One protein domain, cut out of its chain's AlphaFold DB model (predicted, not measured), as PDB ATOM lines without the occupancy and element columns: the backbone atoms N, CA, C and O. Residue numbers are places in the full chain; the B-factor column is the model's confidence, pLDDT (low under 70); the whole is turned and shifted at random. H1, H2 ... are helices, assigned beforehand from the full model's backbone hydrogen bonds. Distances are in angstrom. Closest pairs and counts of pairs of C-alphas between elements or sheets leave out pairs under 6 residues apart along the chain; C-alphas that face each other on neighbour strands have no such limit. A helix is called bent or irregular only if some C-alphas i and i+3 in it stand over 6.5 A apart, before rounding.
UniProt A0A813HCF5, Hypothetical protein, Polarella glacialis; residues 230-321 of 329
ATOM      1  N   LEU A 230      20.203 -31.085  50.756       92.12
ATOM      2  CA  LEU A 230      19.760 -30.256  49.619       92.12
ATOM      3  C   LEU A 230      19.617 -31.083  48.342       92.12
ATOM      4  O   LEU A 230      18.705 -30.876  47.548       92.12
ATOM      5  N   GLU A 231      20.482 -32.073  48.213       91.69
ATOM      6  CA  GLU A 231      20.570 -33.080  47.174       91.69
ATOM      7  C   GLU A 231      19.269 -33.875  47.023       91.69
ATOM      8  O   GLU A 231      18.719 -33.979  45.920       91.69
ATOM      9  N   GLU A 232      18.782 -34.433  48.136       91.94
ATOM     10  CA  GLU A 232      17.530 -35.191  48.200       91.94
ATOM     11  C   GLU A 232      16.334 -34.242  48.048       91.94
ATOM     12  O   GLU A 232      15.337 -34.570  47.397       91.94
ATOM     13  N   TYR A 233      16.437 -33.042  48.623       93.25
ATOM     14  CA  TYR A 233      15.377 -32.044  48.615       93.25
ATOM     15  C   TYR A 233      15.098 -31.497  47.207       93.25
ATOM     16  O   TYR A 233      13.938 -31.490  46.779       93.25
ATOM     17  N   PHE A 234      16.146 -31.162  46.445       94.19
ATOM     18  CA  PHE A 234      16.075 -30.845  45.016       94.19
ATOM     19  C   PHE A 234      15.374 -31.964  44.260       94.19
ATOM     20  O   PHE A 234      14.374 -31.741  43.580       94.19
ATOM     21  N   HIS A 235      15.846 -33.197  44.431       93.12
ATOM     22  CA  HIS A 235      15.286 -34.331  43.715       93.12
ATOM     23  C   HIS A 235      13.790 -34.519  44.035       93.12
ATOM     24  O   HIS A 235      12.955 -34.797  43.167       93.12
ATOM     25  N   ARG A 236      13.404 -34.310  45.294       92.69
ATOM     26  CA  ARG A 236      12.019 -34.437  45.744       92.69
ATOM     27  C   ARG A 236      11.096 -33.346  45.198       92.69
ATOM     28  O   ARG A 236       9.963 -33.658  44.810       92.69
ATOM     29  N   ILE A 237      11.539 -32.094  45.193       94.00
ATOM     30  CA  ILE A 237      10.715 -30.950  44.786       94.00
ATOM     31  C   ILE A 237      10.795 -30.704  43.286       94.00
ATOM     32  O   ILE A 237       9.757 -30.537  42.664       94.00
ATOM     33  N   TYR A 238      11.982 -30.702  42.695       94.25
ATOM     34  CA  TYR A 238      12.176 -30.340  41.295       94.25
ATOM     35  C   TYR A 238      11.862 -31.510  40.353       94.25
ATOM     36  O   TYR A 238      11.022 -31.384  39.463       94.25
ATOM     37  N   ILE A 239      12.468 -32.679  40.596       93.69
ATOM     38  CA  ILE A 239      12.361 -33.846  39.702       93.69
ATOM     39  C   ILE A 239      11.045 -34.592  39.935       93.69
ATOM     40  O   ILE A 239      10.227 -34.760  39.028       93.69
ATOM     41  N   TYR A 240      10.783 -35.024  41.172       90.31
ATOM     42  CA  TYR A 240       9.537 -35.732  41.486       90.31
ATOM     43  C   TYR A 240       8.302 -34.830  41.487       90.31
ATOM     44  O   TYR A 240       7.172 -35.336  41.409       90.31
ATOM     45  N   ASN A 241       8.504 -33.521  41.612       91.38
ATOM     46  CA  ASN A 241       7.449 -32.534  41.766       91.38
ATOM     47  C   ASN A 241       6.487 -32.833  42.932       91.38
ATOM     48  O   ASN A 241       5.263 -32.657  42.860       91.38
ATOM     49  N   LYS A 242       7.054 -33.351  44.034       92.12
ATOM     50  CA  LYS A 242       6.354 -33.638  45.294       92.12
ATOM     51  C   LYS A 242       6.499 -32.463  46.253       92.12
ATOM     52  O   LYS A 242       7.109 -32.577  47.315       92.12
ATOM     53  N   VAL A 243       5.894 -31.354  45.857       94.12
ATOM     54  CA  VAL A 243       5.826 -30.129  46.653       94.12
ATOM     55  C   VAL A 243       4.948 -30.357  47.892       94.12
ATOM     56  O   VAL A 243       3.840 -30.895  47.749       94.12
ATOM     57  N   PRO A 244       5.416 -29.982  49.096       95.94
ATOM     58  CA  PRO A 244       4.583 -29.915  50.292       95.94
ATOM     59  C   PRO A 244       3.353 -29.026  50.099       95.94
ATOM     60  O   PRO A 244       3.375 -28.055  49.339       95.94
ATOM     61  N   ARG A 245       2.255 -29.363  50.778       93.31
ATOM     62  CA  ARG A 245       0.981 -28.655  50.607       93.31
ATOM     63  C   ARG A 245       1.048 -27.238  51.175       93.31
ATOM     64  O   ARG A 245       0.533 -26.339  50.515       93.31
ATOM     65  N   GLY A 246       1.672 -27.059  52.338       92.44
ATOM     66  CA  GLY A 246       1.891 -25.758  52.971       92.44
ATOM     67  C   GLY A 246       2.680 -24.831  52.053       92.44
ATOM     68  O   GLY A 246       2.183 -23.778  51.682       92.44
ATOM     69  N   LEU A 247       3.812 -25.310  51.528       93.19
ATOM     70  CA  LEU A 247       4.644 -24.573  50.568       93.19
ATOM     71  C   LEU A 247       3.825 -24.086  49.356       93.19
ATOM     72  O   LEU A 247       3.800 -22.895  49.052       93.19
ATOM     73  N   ALA A 248       3.089 -24.982  48.690       95.38
ATOM     74  CA  ALA A 248       2.262 -24.604  47.542       95.38
ATOM     75  C   ALA A 248       1.084 -23.679  47.915       95.38
ATOM     76  O   ALA A 248       0.586 -22.930  47.074       95.38
ATOM     77  N   ALA A 249       0.577 -23.748  49.149       95.00
ATOM     78  CA  ALA A 249      -0.441 -22.825  49.641       95.00
ATOM     79  C   ALA A 249       0.141 -21.428  49.866       95.00
ATOM     80  O   ALA A 249      -0.442 -20.457  49.389       95.00
ATOM     81  N   ASP A 250       1.315 -21.336  50.487       94.06
ATOM     82  CA  ASP A 250       1.959 -20.057  50.756       94.06
ATOM     83  C   ASP A 250       2.407 -19.362  49.460       94.06
ATOM     84  O   ASP A 250       2.242 -18.152  49.318       94.06
ATOM     85  N   MET A 251       2.884 -20.123  48.466       95.44
ATOM     86  CA  MET A 251       3.180 -19.582  47.133       95.44
ATOM     87  C   MET A 251       1.936 -18.974  46.479       95.44
ATOM     88  O   MET A 251       1.986 -17.865  45.951       95.44
ATOM     89  N   ARG A 252       0.796 -19.677  46.531       96.44
ATOM     90  CA  ARG A 252      -0.475 -19.166  45.991       96.44
ATOM     91  C   ARG A 252      -0.946 -17.923  46.736       96.44
ATOM     92  O   ARG A 252      -1.428 -16.992  46.102       96.44
ATOM     93  N   LEU A 253      -0.773 -17.888  48.054       96.94
ATOM     94  CA  LEU A 253      -1.100 -16.720  48.863       96.94
ATOM     95  C   LEU A 253      -0.229 -15.514  48.482       96.94
ATOM     96  O   LEU A 253      -0.749 -14.413  48.327       96.94
ATOM     97  N   ALA A 254       1.074 -15.717  48.283       96.38
ATOM     98  CA  ALA A 254       1.994 -14.660  47.873       96.38
ATOM     99  C   ALA A 254       1.691 -14.128  46.459       96.38
ATOM    100  O   ALA A 254       1.790 -12.919  46.239       96.38
ATOM    101  N   LEU A 255       1.271 -14.999  45.533       96.31
ATOM    102  CA  LEU A 255       0.790 -14.600  44.204       96.31
ATOM    103  C   LEU A 255      -0.509 -13.803  44.283       96.31
ATOM    104  O   LEU A 255      -0.600 -12.740  43.689       96.31
ATOM    105  N   HIS A 256      -1.484 -14.271  45.065       96.38
ATOM    106  CA  HIS A 256      -2.742 -13.552  45.281       96.38
ATOM    107  C   HIS A 256      -2.512 -12.158  45.886       96.38
ATOM    108  O   HIS A 256      -3.277 -11.230  45.653       96.38
ATOM    109  N   GLN A 257      -1.458 -12.000  46.684       97.00
ATOM    110  CA  GLN A 257      -1.068 -10.724  47.285       97.00
ATOM    111  C   GLN A 257      -0.148  -9.884  46.387       97.00
ATOM    112  O   GLN A 257       0.334  -8.851  46.844       97.00
ATOM    113  N   ASN A 258       0.140 -10.325  45.156       95.94
ATOM    114  CA  ASN A 258       1.044  -9.666  44.208       95.94
ATOM    115  C   ASN A 258       2.426  -9.314  44.796       95.94
ATOM    116  O   ASN A 258       3.071  -8.359  44.377       95.94
ATOM    117  N   ARG A 259       2.920 -10.107  45.758       94.00
ATOM    118  CA  ARG A 259       4.235  -9.892  46.399       94.00
ATOM    119  C   ARG A 259       5.414 -10.349  45.540       94.00
ATOM    120  O   ARG A 259       6.564 -10.246  45.955       94.00
ATOM    121  N   VAL A 260       5.127 -10.949  44.391       94.69
ATOM    122  CA  VAL A 260       6.067 -11.743  43.602       94.69
ATOM    123  C   VAL A 260       6.181 -11.137  42.210       94.69
ATOM    124  O   VAL A 260       5.168 -10.965  41.528       94.69
ATOM    125  N   SER A 261       7.412 -10.855  41.779       95.56
ATOM    126  CA  SER A 261       7.686 -10.314  40.446       95.56
ATOM    127  C   SER A 261       7.222 -11.277  39.344       95.56
ATOM    128  O   SER A 261       7.335 -12.491  39.533       95.56
ATOM    129  N   PRO A 262       6.763 -10.789  38.173       94.56
ATOM    130  CA  PRO A 262       6.263 -11.638  37.086       94.56
ATOM    131  C   PRO A 262       7.236 -12.749  36.665       94.56
ATOM    132  O   PRO A 262       6.821 -13.875  36.395       94.56
ATOM    133  N   GLN A 263       8.541 -12.464  36.683       94.19
ATOM    134  CA  GLN A 263       9.578 -13.455  36.395       94.19
ATOM    135  C   GLN A 263       9.574 -14.607  37.408       94.19
ATOM    136  O   GLN A 263       9.589 -15.777  37.033       94.19
ATOM    137  N   MET A 264       9.470 -14.292  38.699       93.19
ATOM    138  CA  MET A 264       9.395 -15.295  39.761       93.19
ATOM    139  C   MET A 264       8.083 -16.093  39.688       93.19
ATOM    140  O   MET A 264       8.075 -17.278  40.010       93.19
ATOM    141  N   GLN A 265       6.986 -15.502  39.198       94.06
ATOM    142  CA  GLN A 265       5.736 -16.241  38.965       94.06
ATOM    143  C   GLN A 265       5.922 -17.354  37.922       94.06
ATOM    144  O   GLN A 265       5.418 -18.462  38.118       94.06
ATOM    145  N   LYS A 266       6.693 -17.094  36.854       93.81
ATOM    146  CA  LYS A 266       7.050 -18.113  35.851       93.81
ATOM    147  C   LYS A 266       7.862 -19.245  36.477       93.81
ATOM    148  O   LYS A 266       7.511 -20.407  36.300       93.81
ATOM    149  N   GLU A 267       8.876 -18.912  37.280       92.38
ATOM    150  CA  GLU A 267       9.683 -19.908  38.007       92.38
ATOM    151  C   GLU A 267       8.851 -20.748  38.986       92.38
ATOM    152  O   GLU A 267       9.161 -21.909  39.250       92.38
ATOM    153  N   TRP A 268       7.800 -20.157  39.553       94.44
ATOM    154  CA  TRP A 268       6.925 -20.789  40.537       94.44
ATOM    155  C   TRP A 268       5.836 -21.656  39.921       94.44
ATOM    156  O   TRP A 268       5.365 -22.593  40.573       94.44
ATOM    157  N   SER A 269       5.450 -21.361  38.680       94.75
ATOM    158  CA  SER A 269       4.376 -22.035  37.948       94.75
ATOM    159  C   SER A 269       4.407 -23.569  38.082       94.75
ATOM    160  O   SER A 269       3.370 -24.145  38.448       94.75
ATOM    161  N   PRO A 270       5.566 -24.255  37.945       95.81
ATOM    162  CA  PRO A 270       5.664 -25.707  38.093       95.81
ATOM    163  C   PRO A 270       5.160 -26.292  39.413       95.81
ATOM    164  O   PRO A 270       4.848 -27.480  39.441       95.81
ATOM    165  N   TYR A 271       5.079 -25.507  40.492       95.12
ATOM    166  CA  TYR A 271       4.858 -26.002  41.857       95.12
ATOM    167  C   TYR A 271       3.463 -25.705  42.427       95.12
ATOM    168  O   TYR A 271       3.054 -26.336  43.402       95.12
ATOM    169  N   LEU A 272       2.718 -24.772  41.825       94.75
ATOM    170  CA  LEU A 272       1.474 -24.228  42.389       94.75
ATOM    171  C   LEU A 272       0.314 -25.232  42.391       94.75
ATOM    172  O   LEU A 272      -0.322 -25.477  43.418       94.75
ATOM    173  N   CYS A 273       0.021 -25.805  41.224       95.25
ATOM    174  CA  CYS A 273      -1.201 -26.557  40.961       95.25
ATOM    175  C   CYS A 273      -0.887 -28.004  40.575       95.25
ATOM    176  O   CYS A 273       0.230 -28.367  40.220       95.25
ATOM    177  N   ALA A 274      -1.875 -28.896  40.664       94.12
ATOM    178  CA  ALA A 274      -1.684 -30.277  40.218       94.12
ATOM    179  C   ALA A 274      -1.471 -30.373  38.693       94.12
ATOM    180  O   ALA A 274      -0.657 -31.182  38.243       94.12
ATOM    181  N   SER A 275      -2.166 -29.529  37.922       95.56
ATOM    182  CA  SER A 275      -2.039 -29.427  36.465       95.56
ATOM    183  C   SER A 275      -0.658 -28.920  36.055       95.56
ATOM    184  O   SER A 275       0.031 -29.601  35.299       95.56
ATOM    185  N   SER A 276      -0.199 -27.800  36.618       95.19
ATOM    186  CA  SER A 276       1.132 -27.255  36.322       95.19
ATOM    187  C   SER A 276       2.246 -28.240  36.683       95.19
ATOM    188  O   SER A 276       3.147 -28.482  35.883       95.19
ATOM    189  N   ARG A 277       2.104 -28.956  37.807       94.56
ATOM    190  CA  ARG A 277       3.025 -30.042  38.172       94.56
ATOM    191  C   ARG A 277       3.040 -31.196  37.175       94.56
ATOM    192  O   ARG A 277       4.053 -31.879  37.007       94.56
ATOM    193  N   MET A 278       1.905 -31.483  36.545       93.69
ATOM    194  CA  MET A 278       1.820 -32.495  35.498       93.69
ATOM    195  C   MET A 278       2.522 -32.041  34.220       93.69
ATOM    196  O   MET A 278       3.240 -32.861  33.650       93.69
ATOM    197  N   PHE A 279       2.358 -30.781  33.814       95.12
ATOM    198  CA  PHE A 279       3.052 -30.209  32.659       95.12
ATOM    199  C   PHE A 279       4.566 -30.194  32.860       95.12
ATOM    200  O   PHE A 279       5.262 -30.805  32.057       95.12
ATOM    201  N   HIS A 280       5.050 -29.686  33.995       94.81
ATOM    202  CA  HIS A 280       6.478 -29.703  34.344       94.81
ATOM    203  C   HIS A 280       7.094 -31.104  34.254       94.81
ATOM    204  O   HIS A 280       8.160 -31.308  33.692       94.81
ATOM    205  N   ARG A 281       6.390 -32.131  34.751       92.88
ATOM    206  CA  ARG A 281       6.874 -33.520  34.654       92.88
ATOM    207  C   ARG A 281       6.887 -34.069  33.230       92.88
ATOM    208  O   ARG A 281       7.617 -35.022  32.978       92.88
ATOM    209  N   LYS A 282       6.024 -33.581  32.338       93.25
ATOM    210  CA  LYS A 282       6.049 -33.966  30.920       93.25
ATOM    211  C   LYS A 282       7.195 -33.256  30.209       93.25
ATOM    212  O   LYS A 282       7.934 -33.915  29.494       93.25
ATOM    213  N   GLU A 283       7.354 -31.967  30.475       94.88
ATOM    214  CA  GLU A 283       8.420 -31.123  29.942       94.88
ATOM    215  C   GLU A 283       9.801 -31.645  30.337       94.88
ATOM    216  O   GLU A 283      10.590 -31.968  29.460       94.88
ATOM    217  N   LEU A 284      10.054 -31.889  31.629       94.50
ATOM    218  CA  LEU A 284      11.322 -32.469  32.088       94.50
ATOM    219  C   LEU A 284      11.637 -33.816  31.429       94.50
ATOM    220  O   LEU A 284      12.785 -34.102  31.114       94.50
ATOM    221  N   LYS A 285      10.624 -34.663  31.215       92.25
ATOM    222  CA  LYS A 285      10.828 -35.938  30.514       92.25
ATOM    223  C   LYS A 285      11.138 -35.738  29.045       92.25
ATOM    224  O   LYS A 285      11.926 -36.494  28.499       92.25
ATOM    225  N   TRP A 286      10.482 -34.778  28.407       94.62
ATOM    226  CA  TRP A 286      10.761 -34.445  27.022       94.62
ATOM    227  C   TRP A 286      12.196 -33.928  26.883       94.62
ATOM    228  O   TRP A 286      12.928 -34.476  26.068       94.62
ATOM    229  N   LEU A 287      12.625 -33.008  27.755       95.44
ATOM    230  CA  LEU A 287      13.996 -32.489  27.794       95.44
ATOM    231  C   LEU A 287      15.040 -33.584  28.074       95.44
ATOM    232  O   LEU A 287      16.104 -33.597  27.460       95.44
ATOM    233  N   ASP A 288      14.749 -34.536  28.968       93.25
ATOM    234  CA  ASP A 288      15.633 -35.690  29.190       93.25
ATOM    235  C   ASP A 288      15.675 -36.629  27.967       93.25
ATOM    236  O   ASP A 288      16.741 -37.127  27.600       93.25
ATOM    237  N   CYS A 289      14.544 -36.846  27.287       91.75
ATOM    238  CA  CYS A 289      14.495 -37.634  26.053       91.75
ATOM    239  C   CYS A 289      15.275 -36.972  24.906       91.75
ATOM    240  O   CYS A 289      15.959 -37.677  24.165       91.75
ATOM    241  N   THR A 290      15.200 -35.644  24.769       95.88
ATOM    242  CA  THR A 290      15.938 -34.869  23.756       95.88
ATOM    243  C   THR A 290      17.385 -34.579  24.152       95.88
ATOM    244  O   THR A 290      18.115 -33.984  23.365       95.88
ATOM    245  N   ARG A 291      17.826 -35.031  25.337       93.06
ATOM    246  CA  ARG A 291      19.169 -34.789  25.899       93.06
ATOM    247  C   ARG A 291      19.495 -33.305  26.103       93.06
ATOM    248  O   ARG A 291      20.660 -32.929  26.113       93.06
ATOM    249  N   GLN A 292      18.469 -32.480  26.276       94.88
ATOM    250  CA  GLN A 292      18.598 -31.053  26.578       94.88
ATOM    251  C   GLN A 292      18.615 -30.780  28.086       94.88
ATOM    252  O   GLN A 292      18.954 -29.680  28.507       94.88
ATOM    253  N   PHE A 293      18.227 -31.760  28.907       95.50
ATOM    254  CA  PHE A 293      18.253 -31.636  30.360       95.50
ATOM    255  C   PHE A 293      19.566 -32.160  30.949       95.50
ATOM    256  O   PHE A 293      19.797 -33.373  30.953       95.50
ATOM    257  N   ASP A 294      20.377 -31.263  31.512       94.00
ATOM    258  CA  ASP A 294      21.470 -31.634  32.410       94.00
ATOM    259  C   ASP A 294      20.974 -31.669  33.867       94.00
ATOM    260  O   ASP A 294      20.505 -30.677  34.433       94.00
ATOM    261  N   TYR A 295      21.059 -32.851  34.479       93.44
ATOM    262  CA  TYR A 295      20.610 -33.077  35.849       93.44
ATOM    263  C   TYR A 295      21.476 -32.347  36.882       93.44
ATOM    264  O   TYR A 295      20.942 -31.804  37.854       93.44
ATOM    265  N   TYR A 296      22.798 -32.381  36.713       93.31
ATOM    266  CA  TYR A 296      23.750 -31.884  37.704       93.31
ATOM    267  C   TYR A 296      23.865 -30.371  37.641       93.31
ATOM    268  O   TYR A 296      23.834 -29.710  38.679       93.31
ATOM    269  N   GLU A 297      23.862 -29.804  36.438       93.94
ATOM    270  CA  GLU A 297      23.780 -28.356  36.265       93.94
ATOM    271  C   GLU A 297      22.502 -27.800  36.910       93.94
ATOM    272  O   GLU A 297      22.570 -26.925  37.778       93.94
ATOM    273  N   ALA A 298      21.339 -28.389  36.596       94.44
ATOM    274  CA  ALA A 298      20.066 -27.983  37.188       94.44
ATOM    275  C   ALA A 298      20.071 -28.098  38.722       94.44
ATOM    276  O   ALA A 298      19.498 -27.254  39.416       94.44
ATOM    277  N   ARG A 299      20.728 -29.130  39.266       94.38
ATOM    278  CA  ARG A 299      20.895 -29.317  40.710       94.38
ATOM    279  C   ARG A 299      21.767 -28.227  41.327       94.38
ATOM    280  O   ARG A 299      21.340 -27.620  42.311       94.38
ATOM    281  N   ARG A 300      22.959 -27.968  40.778       94.88
ATOM    282  CA  ARG A 300      23.898 -26.941  41.269       94.88
ATOM    283  C   ARG A 300      23.251 -25.567  41.249       94.88
ATOM    284  O   ARG A 300      23.285 -24.858  42.252       94.88
ATOM    285  N   ASP A 301      22.586 -25.231  40.153       95.81
ATOM    286  CA  ASP A 301      21.849 -23.980  40.013       95.81
ATOM    287  C   ASP A 301      20.734 -23.852  41.044       95.81
ATOM    288  O   ASP A 301      20.562 -22.799  41.665       95.81
ATOM    289  N   TRP A 302      19.979 -24.928  41.264       95.00
ATOM    290  CA  TRP A 302      18.919 -24.943  42.261       95.00
ATOM    291  C   TRP A 302      19.470 -24.749  43.680       95.00
ATOM    292  O   TRP A 302      18.932 -23.935  44.436       95.00
ATOM    293  N   ILE A 303      20.564 -25.436  44.024       94.69
ATOM    294  CA  ILE A 303      21.251 -25.323  45.320       94.69
ATOM    295  C   ILE A 303      21.808 -23.912  45.516       94.69
ATOM    296  O   ILE A 303      21.533 -23.290  46.545       94.69
ATOM    297  N   ARG A 304      22.500 -23.364  44.511       95.62
ATOM    298  CA  ARG A 304      23.039 -21.997  44.528       95.62
ATOM    299  C   ARG A 304      21.926 -20.982  44.773       95.62
ATOM    300  O   ARG A 304      22.027 -20.146  45.667       95.62
ATOM    301  N   ARG A 305      20.811 -21.094  44.038       94.31
ATOM    302  CA  ARG A 305      19.631 -20.236  44.237       94.31
ATOM    303  C   ARG A 305      19.046 -20.406  45.635       94.31
ATOM    304  O   ARG A 305      18.593 -19.427  46.224       94.31
ATOM    305  N   TYR A 306      19.000 -21.624  46.166       93.62
ATOM    306  CA  TYR A 306      18.490 -21.888  47.509       93.62
ATOM    307  C   TYR A 306      19.336 -21.195  48.584       93.62
ATOM    308  O   TYR A 306      18.794 -20.431  49.382       93.62
ATOM    309  N   GLN A 307      20.652 -21.394  48.551       93.75
ATOM    310  CA  GLN A 307      21.598 -20.781  49.485       93.75
ATOM    311  C   GLN A 307      21.590 -19.255  49.377       93.75
ATOM    312  O   GLN A 307      21.466 -18.580  50.395       93.75
ATOM    313  N   ALA A 308      21.591 -18.703  48.160       93.50
ATOM    314  CA  ALA A 308      21.474 -17.261  47.946       93.50
ATOM    315  C   ALA A 308      20.180 -16.685  48.552       93.50
ATOM    316  O   ALA A 308      20.201 -15.614  49.152       93.50
ATOM    317  N   ASN A 309      19.052 -17.406  48.460       91.12
ATOM    318  CA  ASN A 309      17.801 -16.982  49.100       91.12
ATOM    319  C   ASN A 309      17.887 -17.027  50.633       91.12
ATOM    320  O   ASN A 309      17.331 -16.144  51.283       91.12
ATOM    321  N   LEU A 310      18.550 -18.034  51.213       90.94
ATOM    322  CA  LEU A 310      18.767 -18.098  52.661       90.94
ATOM    323  C   LEU A 310      19.652 -16.946  53.142       90.94
ATOM    324  O   LEU A 310      19.284 -16.264  54.098       90.94
ATOM    325  N   MET A 311      20.760 -16.686  52.442       91.81
ATOM    326  CA  MET A 311      21.659 -15.572  52.744       91.81
ATOM    327  C   MET A 311      20.919 -14.241  52.664       91.81
ATOM    328  O   MET A 311      20.919 -13.488  53.634       91.81
ATOM    329  N   ARG A 312      20.170 -14.010  51.581       91.31
ATOM    330  CA  ARG A 312      19.327 -12.822  51.424       91.31
ATOM    331  C   ARG A 312      18.292 -12.678  52.543       91.31
ATOM    332  O   ARG A 312      18.131 -11.601  53.099       91.31
ATOM    333  N   ALA A 313      17.590 -13.749  52.909       89.88
ATOM    334  CA  ALA A 313      16.610 -13.687  53.995       89.88
ATOM    335  C   ALA A 313      17.277 -13.370  55.345       89.88
ATOM    336  O   ALA A 313      16.706 -12.659  56.174       89.88
ATOM    337  N   SER A 314      18.484 -13.891  55.571       91.31
ATOM    338  CA  SER A 314      19.258 -13.616  56.779       91.31
ATOM    339  C   SER A 314      19.811 -12.186  56.817       91.31
ATOM    340  O   SER A 314      19.776 -11.573  57.884       91.31
ATOM    341  N   SER A 315      20.241 -11.627  55.680       93.56
ATOM    342  CA  SER A 315      20.684 -10.232  55.579       93.56
ATOM    343  C   SER A 315      19.514  -9.270  55.778       93.56
ATOM    344  O   SER A 315      19.586  -8.428  56.665       93.56
ATOM    345  N   GLU A 316      18.384  -9.484  55.093       92.69
ATOM    346  CA  GLU A 316      17.155  -8.690  55.262       92.69
ATOM    347  C   GLU A 316      16.664  -8.711  56.724       92.69
ATOM    348  O   GLU A 316      16.210  -7.703  57.269       92.69
ATOM    349  N   ALA A 317      16.767  -9.860  57.406       91.75
ATOM    350  CA  ALA A 317      16.398  -9.980  58.817       91.75
ATOM    351  C   ALA A 317      17.356  -9.240  59.767       91.75
ATOM    352  O   ALA A 317      16.928  -8.847  60.855       91.75
ATOM    353  N   ARG A 318      18.629  -9.071  59.390       94.00
ATOM    354  CA  ARG A 318      19.631  -8.306  60.148       94.00
ATOM    355  C   ARG A 318      19.492  -6.811  59.910       94.00
ATOM    356  O   ARG A 318      19.438  -6.067  60.883       94.00
ATOM    357  N   GLU A 319      19.332  -6.402  58.658       94.81
ATOM    358  CA  GLU A 319      19.065  -5.014  58.272       94.81
ATOM    359  C   GLU A 319      17.801  -4.490  58.962       94.81
ATOM    360  O   GLU A 319      17.810  -3.411  59.548       94.81
ATOM    361  N   ALA A 320      16.740  -5.303  59.030       94.75
ATOM    362  CA  ALA A 320      15.521  -4.961  59.768       94.75
ATOM    363  C   ALA A 320      15.728  -4.783  61.287       94.75
ATOM    364  O   ALA A 320      14.852  -4.243  61.960       94.75
ATOM    365  N   ARG A 321      16.851  -5.258  61.840       95.62
ATOM    366  CA  ARG A 321      17.268  -5.058  63.240       95.62
ATOM    367  C   ARG A 321      18.316  -3.945  63.386       95.62
ATOM    368  O   ARG A 321      18.819  -3.761  64.488       95.62
TER     369      ARG A 321
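This is residues 230 to 321 of the 329 residues of the protein "Hypothetical protein" of Polarella glacialis (UniProt A0A813HCF5). A long straight helix, H5, makes the longest axis along one side of an open, loosely joined frame, and its far half sticks out with residues 308 to 321. Opposite H5, the hairpin of H2 and H3 and the slanting H4 make the rest of the frame, with H3 and H4 meeting at a corner; H1 packs on the first half of H5 and reaches toward H4. The printed part has 92 residues with five named helices, H1 to H5 in order along the chain, and no named strand; the class is all helix. It is only just compact, close to loose, with a radius of gyration of the C-alphas of 14.7 A, and elongated, spanning 49 by 28 by 22 A.

The longest helix is H5, residues 295 to 319. H1, residues 230 to 239, touches residues 299 to 303 of H5 alone; their closest C-alphas, those of Phe 234 and Arg 299, are 6.6 A apart. H1 and H5 run opposite ways at a steep tilt of 68 degrees, only just short of about perpendicular. H1 is close to but not clearly touching H4, residues 274 to 289, with the closest C-alphas, those of Ile 239 and Arg 281, 7.5 A apart. H4 touches H3, residues 262 to 272, only at the corner by their link, with residues 276 to 280 of H4 alone; the closest C-alphas are those of Pro 270 and Arg 277, 5.1 A apart, and the lines are about perpendicular at 84 degrees. H3 and H2, residues 245 to 256, form a helical hairpin: they touch, with the C-alphas of Ala 248 and Leu 272 closest at 5.2 A, and run opposite ways at a shallow tilt of 31 degrees. H2 and H3 are both apart from H5. Every O i to N i+4 pair is within hydrogen-bond range in H1, H2 and H5, against 4 of 7 in H3 and 11 of 12 in H4.

H5 measures 36.0 A from C-alpha 295 at (20.610, -33.077, 35.849) to C-alpha 319 at (19.065, -5.014, 58.272). H4 is 22.7 A long, H2 16.4 A, H3 14.5 A and H1 12.9 A, with H1 beginning at C-alpha 230 at (19.760, -30.256, 49.619). H3 is irregular: C-alphas 267 and 270 are 7.1 A apart.

The two C-alphas farthest apart, those of Cys 289 and Arg 321, are 49.5 A from each other. Residues 286 to 291, of which 286 to 289 belong to H4, stand free, as do residues 308 to 321, of which 308 to 319 belong to H5. The links H1 to H2, H2 to H3, H3 to H4 and H4 to H5 are tight. The printed part has no cut; its mean pLDDT is 94.0, and no printed residue is under 70.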